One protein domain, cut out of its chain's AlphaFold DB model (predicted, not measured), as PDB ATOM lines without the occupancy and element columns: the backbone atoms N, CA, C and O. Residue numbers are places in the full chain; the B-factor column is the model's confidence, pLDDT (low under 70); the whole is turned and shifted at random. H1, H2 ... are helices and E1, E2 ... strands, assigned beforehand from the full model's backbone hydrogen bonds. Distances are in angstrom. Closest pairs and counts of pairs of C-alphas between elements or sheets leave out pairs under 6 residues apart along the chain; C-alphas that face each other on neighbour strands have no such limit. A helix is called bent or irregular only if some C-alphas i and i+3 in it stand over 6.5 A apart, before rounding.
ATOM      1  N   GLU A  57      22.520  37.466  26.752       84.12
ATOM      2  CA  GLU A  57      22.587  37.414  25.297       84.12
ATOM      3  C   GLU A  57      23.090  38.728  24.703       84.12
ATOM      4  O   GLU A  57      22.768  39.833  25.164       84.12
ATOM      5  N   ARG A  58      23.908  38.574  23.670       79.25
ATOM      6  CA  ARG A  58      24.440  39.637  22.833       79.25
ATOM      7  C   ARG A  58      24.233  39.257  21.388       79.25
ATOM      8  O   ARG A  58      24.021  38.092  21.061       79.25
ATOM      9  N   PHE A  59      24.294  40.268  20.539       78.81
ATOM     10  CA  PHE A  59      24.307  40.021  19.119       78.81
ATOM     11  C   PHE A  59      25.736  39.728  18.679       78.81
ATOM     12  O   PHE A  59      26.617  40.575  18.815       78.81
ATOM     13  N   THR A  60      25.960  38.523  18.177       81.25
ATOM     14  CA  THR A  60      27.264  38.088  17.692       81.25
ATOM     15  C   THR A  60      27.155  37.791  16.210       81.25
ATOM     16  O   THR A  60      26.328  36.976  15.799       81.25
ATOM     17  N   THR A  61      28.011  38.439  15.433       81.69
ATOM     18  CA  THR A  61      28.119  38.276  13.989       81.69
ATOM     19  C   THR A  61      29.388  37.495  13.669       81.69
ATOM     20  O   THR A  61      30.452  37.722  14.246       81.69
ATOM     21  N   ILE A  62      29.286  36.548  12.748       82.31
ATOM     22  CA  ILE A  62      30.387  35.707  12.292       82.31
ATOM     23  C   ILE A  62      30.416  35.777  10.773       82.31
ATOM     24  O   ILE A  62      29.468  35.369  10.113       82.31
ATOM     25  N   ASN A  63      31.515  36.276  10.227       81.81
ATOM     26  CA  ASN A  63      31.767  36.338   8.796       81.81
ATOM     27  C   ASN A  63      32.667  35.164   8.404       81.81
ATOM     28  O   ASN A  63      33.729  34.971   9.001       81.81
ATOM     29  N   ILE A  64      32.253  34.379   7.414       81.50
ATOM     30  CA  ILE A  64      32.964  33.181   6.955       81.50
ATOM     31  C   ILE A  64      33.193  33.294   5.453       81.50
ATOM     32  O   ILE A  64      32.253  33.553   4.706       81.50
ATOM     33  N   ARG A  65      34.434  33.091   5.005       80.31
ATOM     34  CA  ARG A  65      34.766  33.021   3.575       80.31
ATOM     35  C   ARG A  65      34.375  31.665   3.015       80.31
ATOM     36  O   ARG A  65      34.929  30.663   3.436       80.31
ATOM     37  N   ILE A  66      33.468  31.630   2.066       81.88
ATOM     38  CA  ILE A  66      32.941  30.440   1.409       81.88
ATOM     39  C   ILE A  66      33.486  30.337  -0.019       81.88
ATOM     40  O   ILE A  66      34.170  31.233  -0.490       81.88
ATOM     41  N   ASP A  67      33.239  29.218  -0.687       80.25
ATOM     42  CA  ASP A  67      33.600  28.990  -2.092       80.25
ATOM     43  C   ASP A  67      32.361  28.854  -2.988       80.25
ATOM     44  O   ASP A  67      32.367  29.293  -4.130       80.25
ATOM     45  N   ASP A  68      31.281  28.278  -2.456       85.19
ATOM     46  CA  ASP A  68      29.983  28.192  -3.118       85.19
ATOM     47  C   ASP A  68      28.856  28.434  -2.107       85.19
ATOM     48  O   ASP A  68      28.734  27.740  -1.094       85.19
ATOM     49  N   PHE A  69      28.004  29.421  -2.386       86.69
ATOM     50  CA  PHE A  69      26.913  29.808  -1.490       86.69
ATOM     51  C   PHE A  69      25.873  28.706  -1.290       86.69
ATOM     52  O   PHE A  69      25.427  28.481  -0.161       86.69
ATOM     53  N   ARG A  70      25.465  28.013  -2.357       87.88
ATOM     54  CA  ARG A  70      24.386  27.017  -2.276       87.88
ATOM     55  C   ARG A  70      24.870  25.773  -1.546       87.88
ATOM     56  O   ARG A  70      24.170  25.296  -0.652       87.88
ATOM     57  N   ARG A  71      26.067  25.286  -1.880       88.62
ATOM     58  CA  ARG A  71      26.711  24.150  -1.214       88.62
ATOM     59  C   ARG A  71      26.940  24.457   0.258       88.62
ATOM     60  O   ARG A  71      26.495  23.692   1.103       88.62
ATOM     61  N   PHE A  72      27.525  25.612   0.584       91.44
ATOM     62  CA  PHE A  72      27.738  26.007   1.977       91.44
ATOM     63  C   PHE A  72      26.425  26.132   2.759       91.44
ATOM     64  O   PHE A  72      26.333  25.701   3.910       91.44
ATOM     65  N   THR A  73      25.379  26.681   2.136       92.88
ATOM     66  CA  THR A  73      24.067  26.800   2.784       92.88
ATOM     67  C   THR A  73      23.478  25.423   3.103       92.88
ATOM     68  O   THR A  73      22.990  25.211   4.213       92.88
ATOM     69  N   LYS A  74      23.573  24.459   2.182       91.38
ATOM     70  CA  LYS A  74      23.085  23.089   2.410       91.38
ATOM     71  C   LYS A  74      23.930  22.309   3.415       91.38
ATOM     72  O   LYS A  74      23.376  21.701   4.323       91.38
ATOM     73  N   ASP A  75      25.248  22.351   3.275       91.38
ATOM     74  CA  ASP A  75      26.148  21.449   4.001       91.38
ATOM     75  C   ASP A  75      26.523  21.982   5.392       91.38
ATOM     76  O   ASP A  75      26.852  21.208   6.291       91.38
ATOM     77  N   VAL A  76      26.461  23.304   5.590       94.38
ATOM     78  CA  VAL A  76      26.837  23.959   6.852       94.38
ATOM     79  C   VAL A  76      25.647  24.661   7.488       94.38
ATOM     80  O   VAL A  76      25.332  24.377   8.643       94.38
ATOM     81  N   ILE A  77      24.972  25.564   6.771       95.44
ATOM     82  CA  ILE A  77      23.953  26.441   7.378       95.44
ATOM     83  C   ILE A  77      22.710  25.680   7.806       95.44
ATOM     84  O   ILE A  77      22.260  25.871   8.933       95.44
ATOM     85  N   VAL A  78      22.169  24.809   6.955       95.12
ATOM     86  CA  VAL A  78      20.986  24.009   7.295       95.12
ATOM     87  C   VAL A  78      21.249  23.120   8.527       95.12
ATOM     88  O   VAL A  78      20.493  23.241   9.495       95.12
ATOM     89  N   PRO A  79      22.318  22.295   8.586       94.50
ATOM     90  CA  PRO A  79      22.631  21.509   9.779       94.50
ATOM     91  C   PRO A  79      22.898  22.365  11.017       94.50
ATOM     92  O   PRO A  79      22.439  22.032  12.110       94.50
ATOM     93  N   LEU A  80      23.618  23.480  10.858       95.44
ATOM     94  CA  LEU A  80      23.901  24.406  11.952       95.44
ATOM     95  C   LEU A  80      22.611  25.008  12.515       95.44
ATOM     96  O   LEU A  80      22.449  25.054  13.732       95.44
ATOM     97  N   PHE A  81      21.696  25.443  11.651       94.88
ATOM     98  CA  PHE A  81      20.403  25.998  12.037       94.88
ATOM     99  C   PHE A  81      19.588  24.998  12.866       94.88
ATOM    100  O   PHE A  81      19.106  25.341  13.950       94.88
ATOM    101  N   GLU A  82      19.505  23.746  12.412       93.38
ATOM    102  CA  GLU A  82      18.791  22.686  13.132       93.38
ATOM    103  C   GLU A  82      19.411  22.382  14.492       93.38
ATOM    104  O   GLU A  82      18.702  22.223  15.492       93.38
ATOM    105  N   GLU A  83      20.737  22.320  14.563       95.06
ATOM    106  CA  GLU A  83      21.440  22.011  15.802       95.06
ATOM    107  C   GLU A  83      21.357  23.173  16.805       95.06
ATOM    108  O   GLU A  83      21.110  22.949  17.992       95.06
ATOM    109  N   VAL A  84      21.459  24.420  16.331       93.62
ATOM    110  CA  VAL A  84      21.276  25.629  17.152       93.62
ATOM    111  C   VAL A  84      19.863  25.695  17.726       93.62
ATOM    112  O   VAL A  84      19.712  25.951  18.924       93.62
ATOM    113  N   LYS A  85      18.842  25.415  16.906       90.69
ATOM    114  CA  LYS A  85      17.428  25.425  17.306       90.69
ATOM    115  C   LYS A  85      17.101  24.283  18.271       90.69
ATOM    116  O   LYS A  85      16.531  24.525  19.331       90.69
ATOM    117  N   SER A  86      17.491  23.051  17.944       92.31
ATOM    118  CA  SER A  86      17.176  21.858  18.749       92.31
ATOM    119  C   SER A  86      17.864  21.847  20.114       92.31
ATOM    120  O   SER A  86      17.282  21.380  21.094       92.31
ATOM    121  N   ARG A  87      19.083  22.388  20.206       92.31
ATOM    122  CA  ARG A  87      19.838  22.485  21.465       92.31
ATOM    123  C   ARG A  87      19.647  23.812  22.196       92.31
ATOM    124  O   ARG A  87      20.249  23.994  23.251       92.31
ATOM    125  N   ASN A  88      18.834  24.722  21.655       89.88
ATOM    126  CA  ASN A  88      18.604  26.060  22.200       89.88
ATOM    127  C   ASN A  88      19.920  26.816  22.491       89.88
ATOM    128  O   ASN A  88      20.116  27.378  23.570       89.88
ATOM    129  N   ILE A  89      20.862  26.768  21.540       92.25
ATOM    130  CA  ILE A  89      22.199  27.371  21.690       92.25
ATOM    131  C   ILE A  89      22.115  28.903  21.624       92.25
ATOM    132  O   ILE A  89      22.780  29.594  22.400       92.25
ATOM    133  N   ALA A  90      21.290  29.417  20.711       91.38
ATOM    134  CA  ALA A  90      21.025  30.835  20.489       91.38
ATOM    135  C   ALA A  90      19.513  31.057  20.352       91.38
ATOM    136  O   ALA A  90      18.814  30.203  19.804       91.38
ATOM    137  N   SER A  91      19.014  32.207  20.805       89.62
ATOM    138  CA  SER A  91      17.588  32.551  20.713       89.62
ATOM    139  C   SER A  91      17.168  33.027  19.320       89.62
ATOM    140  O   SER A  91      15.988  32.983  18.975       89.62
ATOM    141  N   SER A  92      18.128  33.459  18.498       89.31
ATOM    142  CA  SER A  92      17.901  33.834  17.105       89.31
ATOM    143  C   SER A  92      19.051  33.392  16.212       89.31
ATOM    144  O   SER A  92      20.209  33.426  16.632       89.31
ATOM    145  N   PHE A  93      18.720  33.062  14.966       91.75
ATOM    146  CA  PHE A  93      19.660  32.741  13.900       91.75
ATOM    147  C   PHE A  93      19.238  33.471  12.627       91.75
ATOM    148  O   PHE A  93      18.087  33.360  12.202       91.75
ATOM    149  N   TYR A  94      20.163  34.206  12.030       90.56
ATOM    150  CA  TYR A  94      19.998  34.849  10.736       90.56
ATOM    151  C   TYR A  94      21.272  34.632   9.921       90.56
ATOM    152  O   TYR A  94      22.371  34.655  10.468       90.56
ATOM    153  N   TYR A  95      21.131  34.403   8.621       91.75
ATOM    154  CA  TYR A  95      22.264  34.303   7.705       91.75
ATOM    155  C   TYR A  95      22.030  35.169   6.472       91.75
ATOM    156  O   TYR A  95      20.883  35.467   6.129       91.75
ATOM    157  N   ARG A  96      23.112  35.560   5.798       86.81
ATOM    158  CA  ARG A  96      23.080  36.230   4.493       86.81
ATOM    159  C   ARG A  96      24.432  36.159   3.796       86.81
ATOM    160  O   ARG A  96      25.463  36.151   4.462       86.81
ATOM    161  N   LEU A  97      24.448  36.217   2.470       84.44
ATOM    162  CA  LEU A  97      25.655  36.598   1.741       84.44
ATOM    163  C   LEU A  97      26.022  38.053   2.088       84.44
ATOM    164  O   LEU A  97      25.173  38.950   2.032       84.44
ATOM    165  N   ALA A  98      27.272  38.291   2.475       73.38
ATOM    166  CA  ALA A  98      27.776  39.613   2.809       73.38
ATOM    167  C   ALA A  98      27.969  40.432   1.525       73.38
ATOM    168  O   ALA A  98      28.947  40.298   0.793       73.38
ATOM    169  N   THR A  99      27.012  41.304   1.246       63.09
ATOM    170  CA  THR A  99      27.094  42.287   0.164       63.09
ATOM    171  C   THR A  99      27.488  43.637   0.742       63.09
ATOM    172  O   THR A  99      26.962  44.003   1.798       63.09
ATOM    173  N   ASP A 100      28.341  44.417   0.066       56.16
ATOM    174  CA  ASP A 100      28.467  45.825   0.436       56.16
ATOM    175  C   ASP A 100      27.175  46.545   0.040       56.16
ATOM    176  O   ASP A 100      26.973  46.915  -1.121       56.16
ATOM    177  N   PHE A 101      26.274  46.710   1.013       50.19
ATOM    178  CA  PHE A 101      25.004  47.428   0.855       50.19
ATOM    179  C   PHE A 101      25.206  48.853   0.308       50.19
ATOM    180  O   PHE A 101      24.260  49.439  -0.215       50.19
ATOM    181  N   TRP A 102      26.430  49.382   0.401       38.38
ATOM    182  CA  TRP A 102      26.791  50.764   0.105       38.38
ATOM    183  C   TRP A 102      27.507  50.962  -1.234       38.38
ATOM    184  O   TRP A 102      27.579  52.089  -1.717       38.38
ATOM    185  N   MET A 103      28.047  49.905  -1.855       33.56
ATOM    186  CA  MET A 103      28.909  50.068  -3.038       33.56
ATOM    187  C   MET A 103      28.627  49.129  -4.208       33.56
ATOM    188  O   MET A 103      29.295  49.257  -5.233       33.56
ATOM    189  N   GLY A 104      27.658  48.214  -4.107       36.50
ATOM    190  CA  GLY A 104      27.353  47.302  -5.217       36.50
ATOM    191  C   GLY A 104      28.503  46.339  -5.546       36.50
ATOM    192  O   GLY A 104      28.523  45.750  -6.624       36.50
ATOM    193  N   VAL A 105      29.453  46.176  -4.621       37.50
ATOM    194  CA  VAL A 105      30.551  45.215  -4.708       37.50
ATOM    195  C   VAL A 105      30.241  44.077  -3.742       37.50
ATOM    196  O   VAL A 105      30.089  44.281  -2.536       37.50
ATOM    197  N   THR A 106      30.106  42.862  -4.265       45.75
ATOM    198  CA  THR A 106      30.102  41.643  -3.450       45.75
ATOM    199  C   THR A 106      31.475  41.543  -2.787       45.75
ATOM    200  O   THR A 106      32.487  41.578  -3.488       45.75
ATOM    201  N   PHE A 107      31.542  41.447  -1.456       48.88
ATOM    202  CA  PHE A 107      32.809  41.276  -0.736       48.88
ATOM    203  C   PHE A 107      33.314  39.842  -0.885       48.88
ATOM    204  O   PHE A 107      33.400  39.099   0.086       48.88
ATOM    205  N   GLY A 108      33.600  39.433  -2.119       54.53
ATOM    206  CA  GLY A 108      33.856  38.038  -2.435       54.53
ATOM    207  C   GLY A 108      32.776  37.101  -1.886       54.53
ATOM    208  O   GLY A 108      31.659  37.491  -1.538       54.53
ATOM    209  N   ASP A 109      33.153  35.840  -1.804       73.31
ATOM    210  CA  ASP A 109      32.328  34.760  -1.304       73.31
ATOM    211  C   ASP A 109      32.363  34.782   0.237       73.31
ATOM    212  O   ASP A 109      33.070  34.002   0.859       73.31
ATOM    213  N   ILE A 110      31.679  35.728   0.893       79.69
ATOM    214  CA  ILE A 110      31.558  35.780   2.366       79.69
ATOM    215  C   ILE A 110      30.102  35.602   2.774       79.69
ATOM    216  O   ILE A 110      29.222  36.311   2.295       79.69
ATOM    217  N   ILE A 111      29.849  34.711   3.726       85.25
ATOM    218  CA  ILE A 111      28.557  34.575   4.397       85.25
ATOM    219  C   ILE A 111      28.644  35.149   5.812       85.25
ATOM    220  O   ILE A 111      29.589  34.883   6.556       85.25
ATOM    221  N   GLN A 112      27.654  35.952   6.175       85.62
ATOM    222  CA  GLN A 112      27.483  36.512   7.504       85.62
ATOM    223  C   GLN A 112      26.430  35.697   8.257       85.62
ATOM    224  O   GLN A 112      25.330  35.482   7.743       85.62
ATOM    225  N   LEU A 113      26.769  35.268   9.472       89.25
ATOM    226  CA  LEU A 113      25.906  34.551  10.404       89.25
ATOM    227  C   LEU A 113      25.715  35.380  11.663       89.25
ATOM    228  O   LEU A 113      26.679  35.801  12.293       89.25
ATOM    229  N   ASP A 114      24.471  35.571  12.053       87.19
ATOM    230  CA  ASP A 114      24.068  36.470  13.115       87.19
ATOM    231  C   ASP A 114      23.269  35.717  14.174       87.19
ATOM    232  O   ASP A 114      22.272  35.048  13.881       87.19
ATOM    233  N   PHE A 115      23.692  35.858  15.427       89.38
ATOM    234  CA  PHE A 115      23.134  35.132  16.561       89.38
ATOM    235  C   PHE A 115      22.775  36.080  17.694       89.38
ATOM    236  O   PHE A 115      23.536  36.992  18.011       89.38
ATOM    237  N   SER A 116      21.658  35.816  18.370       89.25
ATOM    238  CA  SER A 116      21.435  36.321  19.727       89.25
ATOM    239  C   SER A 116      21.860  35.234  20.705       89.25
ATOM    240  O   SER A 116      21.166  34.231  20.878       89.25
ATOM    241  N   ILE A 117      23.058  35.379  21.267       88.44
ATOM    242  CA  ILE A 117      23.731  34.329  22.034       88.44
ATOM    243  C   ILE A 117      24.522  34.913  23.204       88.44
ATOM    244  O   ILE A 117      25.052  36.021  23.143       88.44
ATOM    245  N   SER A 118      24.595  34.182  24.314       87.75
ATOM    246  CA  SER A 118      25.427  34.579  25.450       87.75
ATOM    247  C   SER A 118      26.909  34.263  25.198       87.75
ATOM    248  O   SER A 118      27.215  33.263  24.541       87.75
ATOM    249  N   PRO A 119      27.862  35.035  25.757       84.00
ATOM    250  CA  PRO A 119      29.289  34.707  25.670       84.00
ATOM    251  C   PRO A 119      29.627  33.276  26.117       84.00
ATOM    252  O   PRO A 119      30.514  32.638  25.545       84.00
ATOM    253  N   TYR A 120      28.911  32.756  27.120       86.06
ATOM    254  CA  TYR A 120      29.043  31.370  27.559       86.06
ATOM    255  C   TYR A 120      28.607  30.382  26.466       86.06
ATOM    256  O   TYR A 120      29.413  29.545  26.054       86.06
ATOM    257  N   ASN A 121      27.381  30.506  25.945       89.25
ATOM    258  CA  ASN A 121      26.869  29.598  24.912       89.25
ATOM    259  C   ASN A 121      27.688  29.684  23.624       89.25
ATOM    260  O   ASN A 121      27.933  28.666  22.975       89.25
ATOM    261  N   PHE A 122      28.166  30.882  23.284       88.00
ATOM    262  CA  PHE A 122      29.058  31.087  22.156       88.00
ATOM    263  C   PHE A 122      30.326  30.242  22.298       88.00
ATOM    264  O   PHE A 122      30.652  29.449  21.418       88.00
ATOM    265  N   LYS A 123      31.027  30.373  23.430       85.44
ATOM    266  CA  LYS A 123      32.316  29.711  23.647       85.44
ATOM    267  C   LYS A 123      32.188  28.199  23.840       85.44
ATOM    268  O   LYS A 123      33.055  27.466  23.376       85.44
ATOM    269  N   VAL A 124      31.155  27.749  24.551       88.25
ATOM    270  CA  VAL A 124      31.009  26.344  24.969       88.25
ATOM    271  C   VAL A 124      30.268  25.501  23.931       88.25
ATOM    272  O   VAL A 124      30.551  24.313  23.816       88.25
ATOM    273  N   HIS A 125      29.345  26.094  23.166       92.75
ATOM    274  CA  HIS A 125      28.469  25.346  22.262       92.75
ATOM    275  C   HIS A 125      28.626  25.763  20.799       92.75
ATOM    276  O   HIS A 125      28.979  24.928  19.972       92.75
ATOM    277  N   LEU A 126      28.401  27.041  20.470       90.44
ATOM    278  CA  LEU A 126      28.353  27.471  19.069       90.44
ATOM    279  C   LEU A 126      29.724  27.403  18.383       90.44
ATOM    280  O   LEU A 126      29.832  26.894  17.273       90.44
ATOM    281  N   LYS A 127      30.777  27.905  19.035       87.56
ATOM    282  CA  LYS A 127      32.122  27.974  18.452       87.56
ATOM    283  C   LYS A 127      32.707  26.581  18.150       87.56
ATOM    284  O   LYS A 127      33.155  26.392  17.021       87.56
ATOM    285  N   PRO A 128      32.674  25.591  19.069       89.25
ATOM    286  CA  PRO A 128      33.108  24.228  18.750       89.25
ATOM    287  C   PRO A 128      32.288  23.583  17.629       89.25
ATOM    288  O   PRO A 128      32.859  22.949  16.747       89.25
ATOM    289  N   LEU A 129      30.967  23.792  17.632       92.44
ATOM    290  CA  LEU A 129      30.078  23.279  16.592       92.44
ATOM    291  C   LEU A 129      30.431  23.845  15.210       92.44
ATOM    292  O   LEU A 129      30.533  23.100  14.240       92.44
ATOM    293  N   LEU A 130      30.671  25.156  15.122       89.81
ATOM    294  CA  LEU A 130      31.117  25.796  13.886       89.81
ATOM    295  C   LEU A 130      32.437  25.203  13.390       89.81
ATOM    296  O   LEU A 130      32.551  24.903  12.207       89.81
ATOM    297  N   TYR A 131      33.416  24.981  14.268       87.62
ATOM    298  CA  TYR A 131      34.673  24.340  13.873       87.62
ATOM    299  C   TYR A 131      34.477  22.939  13.318       87.62
ATOM    300  O   TYR A 131      35.066  22.616  12.292       87.62
ATOM    301  N   GLU A 132      33.648  22.121  13.959       88.81
ATOM    302  CA  GLU A 132      33.334  20.783  13.467       88.81
ATOM    303  C   GLU A 132      32.742  20.839  12.052       88.81
ATOM    304  O   GLU A 132      33.258  20.193  11.141       88.81
ATOM    305  N   LYS A 133      31.697  21.651  11.839       90.19
ATOM    306  CA  LYS A 133      31.032  21.737  10.529       90.19
ATOM    307  C   LYS A 133      31.953  22.302   9.449       90.19
ATOM    308  O   LYS A 133      31.979  21.769   8.346       90.19
ATOM    309  N   LEU A 134      32.734  23.335   9.760       88.81
ATOM    310  CA  LEU A 134      33.631  23.954   8.783       88.81
ATOM    311  C   LEU A 134      34.819  23.048   8.436       88.81
ATOM    312  O   LEU A 134      35.175  22.959   7.266       88.81
ATOM    313  N   ASN A 135      35.391  22.326   9.405       85.50
ATOM    314  CA  ASN A 135      36.430  21.327   9.126       85.50
ATOM    315  C   ASN A 135      35.921  20.183   8.242       85.50
ATOM    316  O   ASN A 135      36.689  19.645   7.453       85.50
ATOM    317  N   ASN A 136      34.642  19.817   8.364       88.50
ATOM    318  CA  ASN A 136      34.028  18.816   7.494       88.50
ATOM    319  C   ASN A 136      33.719  19.366   6.094       88.50
ATOM    320  O   ASN A 136      33.759  18.614   5.125       88.50
ATOM    321  N   TYR A 137      33.388  20.656   5.996       88.62
ATOM    322  CA  TYR A 137      33.024  21.306   4.740       88.62
ATOM    323  C   TYR A 137      34.228  21.573   3.834       88.62
ATOM    324  O   TYR A 137      34.183  21.267   2.642       88.62
ATOM    325  N   TYR A 138      35.296  22.168   4.371       85.44
ATOM    326  CA  TYR A 138      36.473  22.471   3.561       85.44
ATOM    327  C   TYR A 138      37.302  21.217   3.342       85.44
ATOM    328  O   TYR A 138      37.738  20.561   4.289       85.44
ATOM    329  N   ASP A 139      37.563  20.905   2.076       76.62
ATOM    330  CA  ASP A 139      38.436  19.793   1.749       76.62
ATOM    331  C   ASP A 139      39.898  20.089   2.137       76.62
ATOM    332  O   ASP A 139      40.338  21.228   2.337       76.62
ATOM    333  N   LYS A 140      40.693  19.020   2.235       72.75
ATOM    334  CA  LYS A 140      42.113  19.118   2.591       72.75
ATOM    335  C   LYS A 140      42.907  19.957   1.583       72.75
ATOM    336  O   LYS A 140      43.941  20.498   1.952       72.75
ATOM    337  N   LYS A 141      42.470  20.046   0.323       74.31
ATOM    338  CA  LYS A 141      43.161  20.811  -0.720       74.31
ATOM    339  C   LYS A 141      42.963  22.311  -0.499       74.31
ATOM    340  O   LYS A 141      43.957  23.015  -0.423       74.31
ATOM    341  N   PHE A 142      41.730  22.764  -0.288       75.62
ATOM    342  CA  PHE A 142      41.383  24.138   0.066       75.62
ATOM    343  C   PHE A 142      42.134  24.597   1.316       75.62
ATOM    344  O   PHE A 142      42.716  25.677   1.339       75.62
ATOM    345  N   LEU A 143      42.162  23.755   2.354       73.94
ATOM    346  CA  LEU A 143      42.887  24.063   3.584       73.94
ATOM    347  C   LEU A 143      44.410  24.115   3.356       73.94
ATOM    348  O   LEU A 143      45.058  25.042   3.839       73.94
ATOM    349  N   ASN A 144      44.978  23.191   2.569       74.50
ATOM    350  CA  ASN A 144      46.400  23.212   2.207       74.50
ATOM    351  C   ASN A 144      46.782  24.442   1.370       74.50
ATOM    352  O   ASN A 144      47.846  25.002   1.602       74.50
ATOM    353  N   ASP A 145      45.934  24.867   0.429       73.62
ATOM    354  CA  ASP A 145      46.162  26.065  -0.394       73.62
ATOM    355  C   ASP A 145      46.229  27.342   0.473       73.62
ATOM    356  O   ASP A 145      46.788  28.356   0.057       73.62
ATOM    357  N   LEU A 146      45.692  27.283   1.699       70.56
ATOM    358  CA  LEU A 146      45.746  28.336   2.716       70.56
ATOM    359  C   LEU A 146      46.791  28.079   3.821       70.56
ATOM    360  O   LEU A 146      46.817  28.821   4.803       70.56
ATOM    361  N   ASP A 147      47.618  27.033   3.711       74.44
ATOM    362  CA  ASP A 147      48.545  26.563   4.755       74.44
ATOM    363  C   ASP A 147      47.868  26.259   6.115       74.44
ATOM    364  O   ASP A 147      48.484  26.300   7.188       74.44
ATOM    365  N   VAL A 148      46.581  25.903   6.091       72.50
ATOM    366  CA  VAL A 148      45.780  25.531   7.263       72.50
ATOM    367  C   VAL A 148      45.633  24.009   7.310       72.50
ATOM    368  O   VAL A 148      45.267  23.375   6.332       72.50
ATOM    369  N   LYS A 149      45.908  23.381   8.461       75.19
ATOM    370  CA  LYS A 149      45.656  21.933   8.645       75.19
ATOM    371  C   LYS A 149      44.237  21.639   9.123       75.19
ATOM    372  O   LYS A 149      43.649  20.647   8.718       75.19
ATOM    373  N   GLU A 150      43.739  22.493  10.012       79.25
ATOM    374  CA  GLU A 150      42.400  22.465  10.592       79.25
ATOM    375  C   GLU A 150      42.013  23.887  11.024       79.25
ATOM    376  O   GLU A 150      42.872  24.704  11.389       79.25
ATOM    377  N   ILE A 151      40.719  24.183  11.007       80.19
ATOM    378  CA  ILE A 151      40.151  25.424  11.519       80.19
ATOM    379  C   ILE A 151      40.211  25.391  13.048       80.19
ATOM    380  O   ILE A 151      39.622  24.530  13.701       80.19
ATOM    381  N   CYS A 152      40.926  26.363  13.612       78.69
ATOM    382  CA  CYS A 152      41.130  26.551  15.044       78.69
ATOM    383  C   CYS A 152      41.200  28.047  15.401       78.69
ATOM    384  O   CYS A 152      41.131  28.919  14.537       78.69
ATOM    385  N   ASP A 153      41.422  28.367  16.679       75.88
ATOM    386  CA  ASP A 153      41.467  29.755  17.171       75.88
ATOM    387  C   ASP A 153      42.497  30.648  16.453       75.88
ATOM    388  O   ASP A 153      42.338  31.866  16.436       75.88
ATOM    389  N   LYS A 154      43.525  30.065  15.822       70.94
ATOM    390  CA  LYS A 154      44.555  30.808  15.081       70.94
ATOM    391  C   LYS A 154      44.062  31.396  13.756       70.94
ATOM    392  O   LYS A 154      44.640  32.376  13.299       70.94
ATOM    393  N   VAL A 155      43.015  30.824  13.154       72.06
ATOM    394  CA  VAL A 155      42.448  31.299  11.875       72.06
ATOM    395  C   VAL A 155      41.240  32.220  12.067       72.06
ATOM    396  O   VAL A 155      40.588  32.591  11.092       72.06
ATOM    397  N   ILE A 156      40.946  32.588  13.321       68.75
ATOM    398  CA  ILE A 156      39.908  33.551  13.688       68.75
ATOM    399  C   ILE A 156      40.508  34.941  13.835       68.75
ATOM    400  O   ILE A 156      41.533  35.126  14.497       68.75
ATOM    401  N   GLN A 157      39.825  35.946  13.296       71.06
ATOM    402  CA  GLN A 157      40.059  37.342  13.649       71.06
ATOM    403  C   GLN A 157      38.968  37.870  14.576       71.06
ATOM    404  O   GLN A 157      37.784  37.673  14.313       71.06
ATOM    405  N   HIS A 158      39.361  38.573  15.637       62.19
ATOM    406  CA  HIS A 158      38.437  39.405  16.401       62.19
ATOM    407  C   HIS A 158      38.454  40.817  15.816       62.19
ATOM    408  O   HIS A 158      39.507  41.455  15.823       62.19
ATOM    409  N   LYS A 159      37.307  41.310  15.342       62.00
ATOM    410  CA  LYS A 159      37.161  42.709  14.919       62.00
ATOM    411  C   LYS A 159      36.457  43.507  16.009       62.00
ATOM    412  O   LYS A 159      35.335  43.196  16.399       62.00
ATOM    413  N   THR A 160      37.136  44.529  16.521       46.78
ATOM    414  CA  THR A 160      36.603  45.444  17.532       46.78
ATOM    415  C   THR A 160      36.522  46.839  16.927       46.78
ATOM    416  O   THR A 160      37.542  47.509  16.808       46.78
ATOM    417  N   ASN A 161      35.297  47.266  16.617       39.84
ATOM    418  CA  ASN A 161      34.891  48.589  16.126       39.84
ATOM    419  C   ASN A 161      34.943  48.793  14.603       39.84
ATOM    420  O   ASN A 161      35.880  48.399  13.917       39.84
ATOM    421  N   LEU A 162      33.870  49.418  14.114       44.81
ATOM    422  CA  LEU A 162      33.613  49.788  12.729       44.81
ATOM    423  C   LEU A 162      34.622  50.832  12.246       44.81
ATOM    424  O   LEU A 162      34.488  52.001  12.582       44.81
ATOM    425  N   GLU A 163      35.575  50.403  11.430       35.25
ATOM    426  CA  GLU A 163      36.015  51.112  10.229       35.25
ATOM    427  C   GLU A 163      36.661  50.094   9.279       35.25
ATOM    428  O   GLU A 163      37.133  49.036   9.693       35.25
ATOM    429  N   GLY A 164      36.496  50.346   7.985       36.16
ATOM    430  CA  GLY A 164      36.481  49.342   6.929       36.16
ATOM    431  C   GLY A 164      37.792  48.600   6.663       36.16
ATOM    432  O   GLY A 164      38.880  49.049   6.996       36.16
ATOM    433  N   PHE A 165      37.621  47.496   5.931       38.25
ATOM    434  CA  PHE A 165      38.633  46.788   5.144       38.25
ATOM    435  C   PHE A 165      39.813  46.185   5.908       38.25
ATOM    436  O   PHE A 165      40.875  46.778   6.034       38.25
ATOM    437  N   ASP A 166      39.653  44.906   6.254       37.53
ATOM    438  CA  ASP A 166      40.798  44.030   6.497       37.53
ATOM    439  C   ASP A 166      41.013  43.151   5.262       37.53
ATOM    440  O   ASP A 166      40.592  41.993   5.168       37.53
ATOM    441  N   LEU A 167      41.563  43.789   4.233       40.28
ATOM    442  CA  LEU A 167      42.322  43.085   3.216       40.28
ATOM    443  C   LEU A 167      43.709  42.887   3.840       40.28
ATOM    444  O   LEU A 167      44.286  43.866   4.294       40.28
ATOM    445  N   TRP A 168      44.239  41.663   3.771       44.69
ATOM    446  CA  TRP A 168      45.604  41.268   4.164       44.69
ATOM    447  C   TRP A 168      45.811  40.722   5.587       44.69
ATOM    448  O   TRP A 168      46.660  41.196   6.320       44.69
ATOM    449  N   GLU A 169      45.134  39.614   5.908       46.50
ATOM    450  CA  GLU A 169      45.720  38.420   6.549       46.50
ATOM    451  C   GLU A 169      44.698  37.276   6.392       46.50
ATOM    452  O   GLU A 169      43.548  37.412   6.804       46.50
ATOM    453  N   LEU A 170      45.053  36.184   5.699       54.50
ATOM    454  CA  LEU A 170      44.146  35.103   5.267       54.50
ATOM    455  C   LEU A 170      43.521  34.343   6.456       54.50
ATOM    456  O   LEU A 170      43.956  33.258   6.830       54.50
ATOM    457  N   ARG A 171      42.475  34.920   7.052       61.88
ATOM    458  CA  ARG A 171      41.648  34.312   8.100       61.88
ATOM    459  C   ARG A 171      40.295  33.922   7.511       61.88
ATOM    460  O   ARG A 171      39.592  34.752   6.936       61.88
ATOM    461  N   ILE A 172      39.964  32.635   7.631       70.88
ATOM    462  CA  ILE A 172      38.747  32.019   7.070       70.88
ATOM    463  C   ILE A 172      37.495  32.526   7.802       70.88
ATOM    464  O   ILE A 172      36.430  32.646   7.199       70.88
ATOM    465  N   ILE A 173      37.636  32.854   9.091       73.94
ATOM    466  CA  ILE A 173      36.545  33.287   9.966       73.94
ATOM    467  C   ILE A 173      36.915  34.615  10.630       73.94
ATOM    468  O   ILE A 173      37.983  34.758  11.230       73.94
ATOM    469  N   SER A 174      35.993  35.568  10.599       72.94
ATOM    470  CA  SER A 174      36.032  36.785  11.408       72.94
ATOM    471  C   SER A 174      34.835  36.787  12.350       72.94
ATOM    472  O   SER A 174      33.714  36.533  11.920       72.94
ATOM    473  N   ILE A 175      35.059  37.062  13.632       67.62
ATOM    474  CA  ILE A 175      33.988  37.215  14.620       67.62
ATOM    475  C   ILE A 175      33.932  38.668  15.062       67.62
ATOM    476  O   ILE A 175      34.920  39.242  15.533       67.62
ATOM    477  N   GLU A 176      32.735  39.217  14.970       66.81
ATOM    478  CA  GLU A 176      32.370  40.548  15.418       66.81
ATOM    479  C   GLU A 176      31.358  40.397  16.564       66.81
ATOM    480  O   GLU A 176      30.218  39.976  16.373       66.81
ATOM    481  N   ASP A 177      31.786  40.703  17.792       58.47
ATOM    482  CA  ASP A 177      30.868  40.814  18.934       58.47
ATOM    483  C   ASP A 177      30.367  42.259  18.987       58.47
ATOM    484  O   ASP A 177      31.084  43.171  19.416       58.47
ATOM    485  N   PHE A 178      29.156  42.490  18.480       55.69
ATOM    486  CA  PHE A 178      28.587  43.826  18.392       55.69
ATOM    487  C   PHE A 178      27.737  44.152  19.616       55.69
ATOM    488  O   PHE A 178      26.814  43.434  20.000       55.69
ATOM    489  N   PHE A 179      27.943  45.354  20.152       46.88
ATOM    490  CA  PHE A 179      26.930  46.018  20.978       46.88
ATOM    491  C   PHE A 179      25.956  46.868  20.142       46.88
ATOM    492  O   PHE A 179      24.934  47.308  20.669       46.88
ATOM    493  N   ILE A 180      26.265  47.116  18.861       47.34
ATOM    494  CA  ILE A 180      25.478  47.944  17.935       47.34
ATOM    495  C   ILE A 180      25.451  47.254  16.566       47.34
ATOM    496  O   ILE A 180      26.489  47.070  15.948       47.34
TER     497      ILE A 180
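Overview. This is residues 57 to 180 of the 405 residues of an uncharacterized protein of Sporocytophaga myxococcoides (UniProt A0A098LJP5). A twisted sheet of five strands has two long helices, H1 and H2, side by side and running opposite ways over one of its faces, while no named helix is on the other face. The short H3 lies off the sheet beyond the last residues of H2, and a long link, residues 160 to 172, joins E4 to E5. The printed part has 124 residues with three named helices and five named strands, in the order E1 H1 E2 E3 H2 H3 E4 E5, and its class is mixed, helices and strands. The sheet is mixed, its order E2, E3, E1, E5, E4, with E5 and E4 parallel and its other neighbours antiparallel. The whole is compact and rounded, with a radius of gyration of the C-alphas of 14.1 A and spans of 35 by 34 by 27 A.

Arrangement. E1, residues 58 to 65, is an inner strand of the sheet. H1, residues 69 to 86, follows by a tight link and has a kink of 33 degrees near residue 76. It is on the sheet at a height of 10.3 A, over E2, residues 92 to 99, and E3, residues 106 to 117. H1 runs along the strands, at 7 degrees to E2 on the local plane; the closest C-alphas of the two are those of Phe 81 and Phe 93, 7.0 A apart. E2 and E3 form a hairpin, antiparallel at 165 degrees, with N 96 and O 112 at 3.0 A. E3 bends by 89 degrees at residue 109, and it is the antiparallel neighbour of E1, with N 62 and O 113 at 2.7 A. H2, residues 119 to 137, has a kink of 36 degrees near residue 126. It is on the same face as H1 at a height of 9.3 A, over E1 and only just over E3, on which 3 of its C-alphas fall. H2 runs along the strands, at 17 degrees to E1 on the local plane. H1 and H2 touch, closest at the C-alphas of Val 76 and Lys 133, 6.0 A apart, and run opposite ways at a tilt of 37 degrees, only just steep. H3, residues 140 to 145, is not on the sheet and is apart from H1 and H2. E5, residues 173 to 178, is antiparallel to E1, with N 63 and O 174 at 2.8 A, and parallel to the edge strand E4, residues 156 to 159, with N 175 and O 157 at 2.9 A. E1, H1, E2, with E3 between E1 and E2 in the sheet, and E3, H2, H3, E4, with E1 and E5 between E3 and E4 in the sheet, are split strand-helix-strand units, in each of which helices join two strands of one sheet that are not neighbours, and both crossovers are right-handed. Every O i to N i+4 pair is within hydrogen-bond range in H3, against 12 of 14 in H1 and 13 of 15 in H2.

Along the chain. E1 begins at C-alpha 58, (24.440, 39.637, 22.833), and is 22.8 A long. H1 measures 23.8 A, E2 21.0 A, E3 27.3 A and H2 25.1 A. H2 ends at C-alpha 137, (33.024, 21.306, 4.740). H3 is 8.6 A long, E4 9.6 A and E5 15.7 A, and E5 ends at C-alpha 178, (28.587, 43.826, 18.392). H1 and H2 are only just irregular: C-alphas 75 and 78 are 6.6 A apart, and C-alphas 124 and 127 are 6.8 A apart.

Size, cuts and confidence. The two C-alphas farthest apart are those of Arg 87 and Met 103, at 38.0 A. The printed part has no cut, and the link from E4 to E5 is long. The mean pLDDT of the printed part is 75.9; 31 residues are under 70, namely 99 to 108, 156, 158 to 171 and 175 to 180.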